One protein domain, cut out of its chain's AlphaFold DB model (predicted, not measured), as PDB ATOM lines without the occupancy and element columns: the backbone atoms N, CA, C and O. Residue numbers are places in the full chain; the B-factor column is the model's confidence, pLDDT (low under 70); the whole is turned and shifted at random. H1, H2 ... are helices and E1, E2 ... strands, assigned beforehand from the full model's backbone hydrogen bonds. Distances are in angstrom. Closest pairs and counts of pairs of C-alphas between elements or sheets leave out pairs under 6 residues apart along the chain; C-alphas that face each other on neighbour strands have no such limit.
ATOM      1  N   PHE A   4     127.841 176.291 142.866       87.31
ATOM      2  CA  PHE A   4     127.129 175.102 142.397       87.31
ATOM      3  C   PHE A   4     126.063 175.531 141.395       87.31
ATOM      4  O   PHE A   4     125.195 176.339 141.728       87.31
ATOM      5  N   LEU A   5     126.163 175.050 140.158       90.44
ATOM      6  CA  LEU A   5     125.278 175.457 139.071       90.44
ATOM      7  C   LEU A   5     124.926 174.302 138.147       90.44
ATOM      8  O   LEU A   5     125.771 173.464 137.841       90.44
ATOM      9  N   TYR A   6     123.709 174.365 137.617       89.31
ATOM     10  CA  TYR A   6     123.274 173.591 136.466       89.31
ATOM     11  C   TYR A   6     122.789 174.544 135.376       89.31
ATOM     12  O   TYR A   6     121.926 175.383 135.632       89.31
ATOM     13  N   ASP A   7     123.351 174.437 134.173       86.88
ATOM     14  CA  ASP A   7     123.000 175.296 133.031       86.88
ATOM     15  C   ASP A   7     121.990 174.651 132.062       86.88
ATOM     16  O   ASP A   7     121.770 175.148 130.958       86.88
ATOM     17  N   GLY A   8     121.359 173.545 132.472       84.25
ATOM     18  CA  GLY A   8     120.444 172.764 131.637       84.25
ATOM     19  C   GLY A   8     121.132 171.678 130.806       84.25
ATOM     20  O   GLY A   8     120.441 170.915 130.132       84.25
ATOM     21  N   ARG A   9     122.469 171.592 130.838       86.00
ATOM     22  CA  ARG A   9     123.241 170.511 130.198       86.00
ATOM     23  C   ARG A   9     124.349 169.965 131.090       86.00
ATOM     24  O   ARG A   9     124.614 168.767 131.069       86.00
ATOM     25  N   VAL A  10     125.010 170.841 131.840       93.75
ATOM     26  CA  VAL A  10     126.226 170.519 132.586       93.75
ATOM     27  C   VAL A  10     126.108 171.037 134.015       93.75
ATOM     28  O   VAL A  10     125.695 172.173 134.260       93.75
ATOM     29  N   TRP A  11     126.513 170.199 134.963       95.62
ATOM     30  CA  TRP A  11     126.762 170.576 136.346       95.62
ATOM     31  C   TRP A  11     128.155 171.173 136.481       95.62
ATOM     32  O   TRP A  11     129.121 170.597 135.982       95.62
ATOM     33  N   LYS A  12     128.268 172.311 137.167       94.25
ATOM     34  CA  LYS A  12     129.533 173.005 137.432       94.25
ATOM     35  C   LYS A  12     129.692 173.259 138.926       94.25
ATOM     36  O   LYS A  12     128.815 173.848 139.562       94.25
ATOM     37  N   PHE A  13     130.836 172.833 139.446       92.75
ATOM     38  CA  PHE A  13     131.266 173.002 140.827       92.75
ATOM     39  C   PHE A  13     132.595 173.729 140.815       92.75
ATOM     40  O   PHE A  13     133.530 173.270 140.171       92.75
ATOM     41  N   GLU A  14     132.701 174.834 141.530       93.56
ATOM     42  CA  GLU A  14     133.942 175.601 141.573       93.56
ATOM     43  C   GLU A  14     134.195 176.103 142.985       93.56
ATOM     44  O   GLU A  14     133.264 176.502 143.683       93.56
ATOM     45  N   ASN A  15     135.450 176.072 143.414       92.38
ATOM     46  CA  ASN A  15     135.925 176.738 144.617       92.38
ATOM     47  C   ASN A  15     137.304 177.362 144.346       92.38
ATOM     48  O   ASN A  15     137.750 177.442 143.207       92.38
ATOM     49  N   GLU A  16     137.988 177.808 145.396       93.19
ATOM     50  CA  GLU A  16     139.291 178.480 145.286       93.19
ATOM     51  C   GLU A  16     140.438 177.567 144.814       93.19
ATOM     52  O   GLU A  16     141.501 178.065 144.460       93.19
ATOM     53  N   VAL A  17     140.239 176.245 144.801       92.75
ATOM     54  CA  VAL A  17     141.282 175.244 144.521       92.75
ATOM     55  C   VAL A  17     141.002 174.457 143.239       92.75
ATOM     56  O   VAL A  17     141.938 174.016 142.578       92.75
ATOM     57  N   MET A  18     139.734 174.252 142.873       92.12
ATOM     58  CA  MET A  18     139.361 173.430 141.722       92.12
ATOM     59  C   MET A  18     138.024 173.817 141.095       92.12
ATOM     60  O   MET A  18     137.130 174.358 141.749       92.12
ATOM     61  N   SER A  19     137.882 173.433 139.826       93.12
ATOM     62  CA  SER A  19     136.630 173.445 139.080       93.12
ATOM     63  C   SER A  19     136.368 172.057 138.498       93.12
ATOM     64  O   SER A  19     137.267 171.426 137.943       93.12
ATOM     65  N   VAL A  20     135.140 171.571 138.653       94.44
ATOM     66  CA  VAL A  20     134.670 170.282 138.148       94.44
ATOM     67  C   VAL A  20     133.414 170.525 137.328       94.44
ATOM     68  O   VAL A  20     132.481 171.189 137.781       94.44
ATOM     69  N   SER A  21     133.371 169.950 136.129       94.81
ATOM     70  CA  SER A  21     132.187 169.965 135.276       94.81
ATOM     71  C   SER A  21     131.845 168.566 134.791       94.81
ATOM     72  O   SER A  21     132.744 167.827 134.394       94.81
ATOM     73  N   MET A  22     130.564 168.218 134.781       96.38
ATOM     74  CA  MET A  22     130.081 166.919 134.305       96.38
ATOM     75  C   MET A  22     128.664 167.037 133.745       96.38
ATOM     76  O   MET A  22     127.933 167.957 134.107       96.38
ATOM     77  N   ASP A  23     128.269 166.123 132.865       95.81
ATOM     78  CA  ASP A  23     126.883 166.053 132.401       95.81
ATOM     79  C   ASP A  23     125.920 165.602 133.518       95.81
ATOM     80  O   ASP A  23     126.333 165.130 134.584       95.81
ATOM     81  N   ASP A  24     124.615 165.777 133.285       92.62
ATOM     82  CA  ASP A  24     123.592 165.384 134.257       92.62
ATOM     83  C   ASP A  24     123.627 163.883 134.564       92.62
ATOM     84  O   ASP A  24     123.600 163.502 135.729       92.62
ATOM     85  N   ALA A  25     123.804 163.023 133.557       92.75
ATOM     86  CA  ALA A  25     123.850 161.574 133.756       92.75
ATOM     87  C   ALA A  25     124.972 161.148 134.722       92.75
ATOM     88  O   ALA A  25     124.770 160.302 135.600       92.75
ATOM     89  N   THR A  26     126.147 161.764 134.600       95.38
ATOM     90  CA  THR A  26     127.297 161.531 135.476       95.38
ATOM     91  C   THR A  26     127.022 162.037 136.885       95.38
ATOM     92  O   THR A  26     127.301 161.325 137.854       95.38
ATOM     93  N   PHE A  27     126.420 163.219 137.024       94.38
ATOM     94  CA  PHE A  27     126.029 163.733 138.333       94.38
ATOM     95  C   PHE A  27     125.002 162.825 139.020       94.38
ATOM     96  O   PHE A  27     125.229 162.413 140.157       94.38
ATOM     97  N   GLN A  28     123.929 162.429 138.322       92.88
ATOM     98  CA  GLN A  28     122.905 161.521 138.855       92.88
ATOM     99  C   GLN A  28     123.507 160.175 139.282       92.88
ATOM    100  O   GLN A  28     123.154 159.642 140.333       92.88
ATOM    101  N   LYS A  29     124.472 159.639 138.522       94.62
ATOM    102  CA  LYS A  29     125.205 158.418 138.899       94.62
ATOM    103  C   LYS A  29     125.929 158.580 140.240       94.62
ATOM    104  O   LYS A  29     125.823 157.702 141.096       94.62
ATOM    105  N   HIS A  30     126.663 159.678 140.426       95.62
ATOM    106  CA  HIS A  30     127.383 159.938 141.677       95.62
ATOM    107  C   HIS A  30     126.441 160.258 142.842       95.62
ATOM    108  O   HIS A  30     126.686 159.795 143.958       95.62
ATOM    109  N   LEU A  31     125.345 160.975 142.584       93.94
ATOM    110  CA  LEU A  31     124.296 161.231 143.566       93.94
ATOM    111  C   LEU A  31     123.678 159.919 144.058       93.94
ATOM    112  O   LEU A  31     123.621 159.687 145.264       93.94
ATOM    113  N   ASN A  32     123.293 159.028 143.141       95.38
ATOM    114  CA  ASN A  32     122.718 157.735 143.497       95.38
ATOM    115  C   ASN A  32     123.704 156.882 144.298       95.38
ATOM    116  O   ASN A  32     123.341 156.366 145.350       95.38
ATOM    117  N   ALA A  33     124.970 156.801 143.872       95.06
ATOM    118  CA  ALA A  33     125.997 156.080 144.624       95.06
ATOM    119  C   ALA A  33     126.160 156.625 146.056       95.06
ATOM    120  O   ALA A  33     126.269 155.852 147.012       95.06
ATOM    121  N   TYR A  34     126.130 157.951 146.221       96.38
ATOM    122  CA  TYR A  34     126.177 158.584 147.536       96.38
ATOM    123  C   TYR A  34     124.952 158.226 148.388       96.38
ATOM    124  O   TYR A  34     125.117 157.797 149.530       96.38
ATOM    125  N   LEU A  35     123.738 158.334 147.844       96.31
ATOM    126  CA  LEU A  35     122.501 157.984 148.550       96.31
ATOM    127  C   LEU A  35     122.478 156.505 148.965       96.31
ATOM    128  O   LEU A  35     122.222 156.204 150.133       96.31
ATOM    129  N   THR A  36     122.861 155.590 148.070       95.56
ATOM    130  CA  THR A  36     122.990 154.158 148.384       95.56
ATOM    131  C   THR A  36     123.998 153.911 149.506       95.56
ATOM    132  O   THR A  36     123.725 153.122 150.407       95.56
ATOM    133  N   SER A  37     125.130 154.628 149.530       96.38
ATOM    134  CA  SER A  37     126.111 154.526 150.628       96.38
ATOM    135  C   SER A  37     125.555 154.966 151.991       96.38
ATOM    136  O   SER A  37     126.092 154.593 153.031       96.38
ATOM    137  N   LYS A  38     124.468 155.750 151.996       97.38
ATOM    138  CA  LYS A  38     123.723 156.158 153.196       97.38
ATOM    139  C   LYS A  38     122.531 155.248 153.501       97.38
ATOM    140  O   LYS A  38     121.775 155.548 154.418       97.38
ATOM    141  N   GLY A  39     122.360 154.155 152.757       93.62
ATOM    142  CA  GLY A  39     121.228 153.240 152.901       93.62
ATOM    143  C   GLY A  39     119.912 153.791 152.343       93.62
ATOM    144  O   GLY A  39     118.851 153.274 152.679       93.62
ATOM    145  N   ILE A  40     119.965 154.838 151.517       93.56
ATOM    146  CA  ILE A  40     118.784 155.418 150.875       93.56
ATOM    147  C   ILE A  40     118.554 154.700 149.544       93.56
ATOM    148  O   ILE A  40     119.459 154.597 148.715       93.56
ATOM    149  N   ASP A  41     117.333 154.206 149.350       89.31
ATOM    150  CA  ASP A  41     116.907 153.560 148.114       89.31
ATOM    151  C   ASP A  41     116.789 154.585 146.976       89.31
ATOM    152  O   ASP A  41     116.162 155.632 147.127       89.31
ATOM    153  N   THR A  42     117.400 154.278 145.834       92.44
ATOM    154  CA  THR A  42     117.447 155.145 144.648       92.44
ATOM    155  C   THR A  42     116.656 154.572 143.477       92.44
ATOM    156  O   THR A  42     116.807 155.038 142.345       92.44
ATOM    157  N   ARG A  43     115.855 153.523 143.701       91.06
ATOM    158  CA  ARG A  43     114.985 152.963 142.666       91.06
ATOM    159  C   ARG A  43     113.992 154.014 142.185       91.06
ATOM    160  O   ARG A  43     113.379 154.735 142.972       91.06
ATOM    161  N   THR A  44     113.806 154.084 140.872       89.06
ATOM    162  CA  THR A  44     112.757 154.909 140.273       89.06
ATOM    163  C   THR A  44     111.379 154.370 140.644       89.06
ATOM    164  O   THR A  44     111.228 153.205 141.009       89.06
ATOM    165  N   TYR A  45     110.342 155.191 140.472       84.00
ATOM    166  CA  TYR A  45     108.957 154.761 140.678       84.00
ATOM    167  C   TYR A  45     108.614 153.465 139.919       84.00
ATOM    168  O   TYR A  45     108.057 152.537 140.497       84.00
ATOM    169  N   LEU A  46     109.024 153.354 138.649       90.75
ATOM    170  CA  LEU A  46     108.797 152.145 137.847       90.75
ATOM    171  C   LEU A  46     109.572 150.933 138.382       90.75
ATOM    172  O   LEU A  46     109.048 149.824 138.389       90.75
ATOM    173  N   GLN A  47     110.804 151.135 138.859       91.69
ATOM    174  CA  GLN A  47     111.599 150.067 139.472       91.69
ATOM    175  C   GLN A  47     111.016 149.610 140.814       91.69
ATOM    176  O   GLN A  47     111.096 148.428 141.139       91.69
ATOM    177  N   LEU A  48     110.418 150.522 141.584       91.38
ATOM    178  CA  LEU A  48     109.713 150.184 142.817       91.38
ATOM    179  C   LEU A  48     108.462 149.352 142.529       91.38
ATOM    180  O   LEU A  48     108.265 148.338 143.191       91.38
ATOM    181  N   LEU A  49     107.664 149.724 141.524       94.00
ATOM    182  CA  LEU A  49     106.505 148.925 141.110       94.00
ATOM    183  C   LEU A  49     106.916 147.519 140.662       94.00
ATOM    184  O   LEU A  49     106.385 146.538 141.173       94.00
ATOM    185  N   ALA A  50     107.927 147.412 139.795       94.50
ATOM    186  CA  ALA A  50     108.433 146.117 139.344       94.50
ATOM    187  C   ALA A  50     108.947 145.250 140.508       94.50
ATOM    188  O   ALA A  50     108.735 144.039 140.535       94.50
ATOM    189  N   TYR A  51     109.600 145.869 141.494       92.69
ATOM    190  CA  TYR A  51     110.031 145.167 142.698       92.69
ATOM    191  C   TYR A  51     108.851 144.666 143.537       92.69
ATOM    192  O   TYR A  51     108.887 143.537 144.021       92.69
ATOM    193  N   VAL A  52     107.808 145.481 143.710       94.88
ATOM    194  CA  VAL A  52     106.595 145.073 144.433       94.88
ATOM    195  C   VAL A  52     105.956 143.863 143.756       94.88
ATOM    196  O   VAL A  52     105.676 142.879 144.441       94.88
ATOM    197  N   ASP A  53     105.810 143.886 142.433       96.06
ATOM    198  CA  ASP A  53     105.251 142.761 141.675       96.06
ATOM    199  C   ASP A  53     106.089 141.487 141.843       96.06
ATOM    200  O   ASP A  53     105.550 140.405 142.083       96.06
ATOM    201  N   GLN A  54     107.419 141.606 141.797       97.06
ATOM    202  CA  GLN A  54     108.317 140.478 142.044       97.06
ATOM    203  C   GLN A  54     108.116 139.882 143.444       97.06
ATOM    204  O   GLN A  54     107.996 138.665 143.582       97.06
ATOM    205  N   VAL A  55     108.066 140.721 144.482       96.44
ATOM    206  CA  VAL A  55     107.864 140.268 145.868       96.44
ATOM    207  C   VAL A  55     106.500 139.598 146.032       96.44
ATOM    208  O   VAL A  55     106.391 138.589 146.729       96.44
ATOM    209  N   LEU A  56     105.454 140.124 145.391       97.00
ATOM    210  CA  LEU A  56     104.126 139.514 145.416       97.00
ATOM    211  C   LEU A  56     104.133 138.122 144.778       97.00
ATOM    212  O   LEU A  56     103.616 137.185 145.384       97.00
ATOM    213  N   ASN A  57     104.784 137.956 143.627       96.88
ATOM    214  CA  ASN A  57     104.907 136.651 142.975       96.88
ATOM    215  C   ASN A  57     105.678 135.648 143.839       96.88
ATOM    216  O   ASN A  57     105.209 134.533 144.049       96.88
ATOM    217  N   GLN A  58     106.793 136.067 144.442       96.19
ATOM    218  CA  GLN A  58     107.559 135.216 145.359       96.19
ATOM    219  C   GLN A  58     106.731 134.767 146.568       96.19
ATOM    220  O   GLN A  58     106.868 133.638 147.033       96.19
ATOM    221  N   ARG A  59     105.847 135.630 147.082       96.31
ATOM    222  CA  ARG A  59     104.933 135.265 148.173       96.31
ATOM    223  C   ARG A  59     103.893 134.241 147.737       96.31
ATOM    224  O   ARG A  59     103.589 133.346 148.519       96.31
ATOM    225  N   ILE A  60     103.364 134.364 146.522       95.88
ATOM    226  CA  ILE A  60     102.417 133.395 145.955       95.88
ATOM    227  C   ILE A  60     103.101 132.033 145.785       95.88
ATOM    228  O   ILE A  60     102.566 131.019 146.226       95.88
ATOM    229  N   GLU A  61     104.306 132.009 145.217       94.81
ATOM    230  CA  GLU A  61     105.098 130.785 145.056       94.81
ATOM    231  C   GLU A  61     105.433 130.144 146.410       94.81
ATOM    232  O   GLU A  61     105.245 128.942 146.600       94.81
ATOM    233  N   ALA A  62     105.864 130.948 147.387       94.50
ATOM    234  CA  ALA A  62     106.124 130.470 148.739       94.50
ATOM    235  C   ALA A  62     104.861 129.889 149.388       94.50
ATOM    236  O   ALA A  62     104.932 128.823 149.991       94.50
ATOM    237  N   ALA A  63     103.702 130.538 149.235       94.69
ATOM    238  CA  ALA A  63     102.441 130.021 149.759       94.69
ATOM    239  C   ALA A  63     102.117 128.634 149.184       94.69
ATOM    240  O   ALA A  63     101.805 127.729 149.949       94.69
ATOM    241  N   ALA A  64     102.297 128.428 147.875       92.00
ATOM    242  CA  ALA A  64     102.094 127.121 147.248       92.00
ATOM    243  C   ALA A  64     103.051 126.042 147.793       92.00
ATOM    244  O   ALA A  64     102.659 124.891 147.975       92.00
ATOM    245  N   HIS A  65     104.302 126.397 148.105       89.75
ATOM    246  CA  HIS A  65     105.222 125.474 148.779       89.75
ATOM    247  C   HIS A  65     104.770 125.133 150.204       89.75
ATOM    248  O   HIS A  65     104.848 123.973 150.609       89.75
ATOM    249  N   LEU A  66     104.271 126.125 150.942       91.75
ATOM    250  CA  LEU A  66     103.744 125.964 152.296       91.75
ATOM    251  C   LEU A  66     102.415 125.190 152.333       91.75
ATOM    252  O   LEU A  66     102.060 124.648 153.374       91.75
ATOM    253  N   GLU A  67     101.682 125.089 151.224       91.75
ATOM    254  CA  GLU A  67     100.490 124.235 151.132       91.75
ATOM    255  C   GLU A  67     100.825 122.736 151.168       91.75
ATOM    256  O   GLU A  67      99.952 121.928 151.483       91.75
ATOM    257  N   ASN A  68     102.072 122.340 150.885       89.81
ATOM    258  CA  ASN A  68     102.496 120.944 150.951       89.81
ATOM    259  C   ASN A  68     102.663 120.488 152.417       89.81
ATOM    260  O   ASN A  68     103.593 120.945 153.084       89.81
ATOM    261  N   PRO A  69     101.858 119.533 152.924       89.00
ATOM    262  CA  PRO A  69     101.976 119.059 154.303       89.00
ATOM    263  C   PRO A  69     103.352 118.474 154.653       89.00
ATOM    264  O   PRO A  69     103.764 118.556 155.807       89.00
ATOM    265  N   GLU A  70     104.085 117.924 153.676       88.38
ATOM    266  CA  GLU A  70     105.430 117.378 153.910       88.38
ATOM    267  C   GLU A  70     106.455 118.464 154.267       88.38
ATOM    268  O   GLU A  70     107.401 118.166 154.987       88.38
ATOM    269  N   TYR A  71     106.262 119.722 153.842       89.62
ATOM    270  CA  TYR A  71     107.132 120.835 154.254       89.62
ATOM    271  C   TYR A  71     107.150 120.997 155.780       89.62
ATOM    272  O   TYR A  71     108.185 121.286 156.375       89.62
ATOM    273  N   TRP A  72     106.005 120.770 156.422       90.94
ATOM    274  CA  TRP A  72     105.833 120.973 157.857       90.94
ATOM    275  C   TRP A  72     106.341 119.811 158.705       90.94
ATOM    276  O   TRP A  72     106.417 119.946 159.921       90.94
ATOM    277  N   ARG A  73     106.674 118.673 158.090       85.69
ATOM    278  CA  ARG A  73     106.954 117.414 158.787       85.69
ATOM    279  C   ARG A  73     108.104 117.505 159.789       85.69
ATOM    280  O   ARG A  73     108.017 116.890 160.848       85.69
TER     281      ARG A  73
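AT A GLANCE: This is residues 4 to 73 of the 94 residues of an uncharacterized protein of Ktedonobacter sp. 13_2_20CM_2_54_8 (UniProt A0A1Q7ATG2). At one end of a long, thin model sits a small antiparallel sheet of three short strands, E1, E2 and E3; helix H1 leads away from it, and beyond a short link the long helix H2 sticks out as a free arm with tiny H3 at its tip. H1 meets the sheet just with its first turn, and no helix packs on another. The printed part has 70 residues, with three named strands followed by three named helices, in the order E1, E2, E3, H1, H2, H3; the sheet's order is E1 - E2 - E3, and the class is mixed, helices and strands. The whole is extended, with a radius of gyration of the C-alphas of 22.1 A and spans of 70 by 22 by 12 A, the arm making much of the length.

IN THESE COORDINATES: Start in the sheet with E2, residues 10 to 14, 12.9 A from first to last C-alpha. Before it comes E1, residues 4 to 6, 7.2 A long; find C-alpha 4 at (127.129, 175.102, 142.397). After it comes E3, residues 19 to 23, 13.9 A long. H1 follows at once, residues 24 to 37, 19.8 A long. Find C-alpha 45 at (108.957, 154.761, 140.678); from there H2, residues 45 to 66, runs 31.5 A to C-alpha 66 at (103.744, 125.964, 152.296). H3, residues 69 to 72, is 5.6 A long.

HOW THE PARTS SIT: Look first at the meander E1 E2 E3, each strand the antiparallel neighbour of the one before. E1 and E2 form a hairpin at 166 degrees between directions, with N 5 and O 12 within hydrogen-bond range at 3.0 A. E2 and E3 form a hairpin, also at 166 degrees, with N 13 and O 20 at 2.9 A and N 20 and O 13 at 2.8 A. E1 and E3 are the edge strands. H1 is on the sheet but only grazes it, with residues 24 to 27; the closest C-alphas of E2 and H1 are those of Val 10 and Asp 24, 6.0 A apart. H1 and H2 are apart. H2 and H3 are close but not clearly touching, their closest C-alphas those of His 65 and Tyr 71, 7.4 A apart. In H1 and H2 each O i to N i+4 pair is within hydrogen-bond range; H3 is too short for such a pair.

THE WHOLE: The two C-alphas farthest apart are those of Glu 16 and Pro 69, at 70.7 A. Residues 44 to 50 and 52 to 73 stand free; the body without them spans 41 by 22 by 11 A. The printed part has no cut and no long link; H1 to H2, with 7 residues between, is short but not tight. The mean pLDDT of the printed part is 92.9, and no printed residue is under 70.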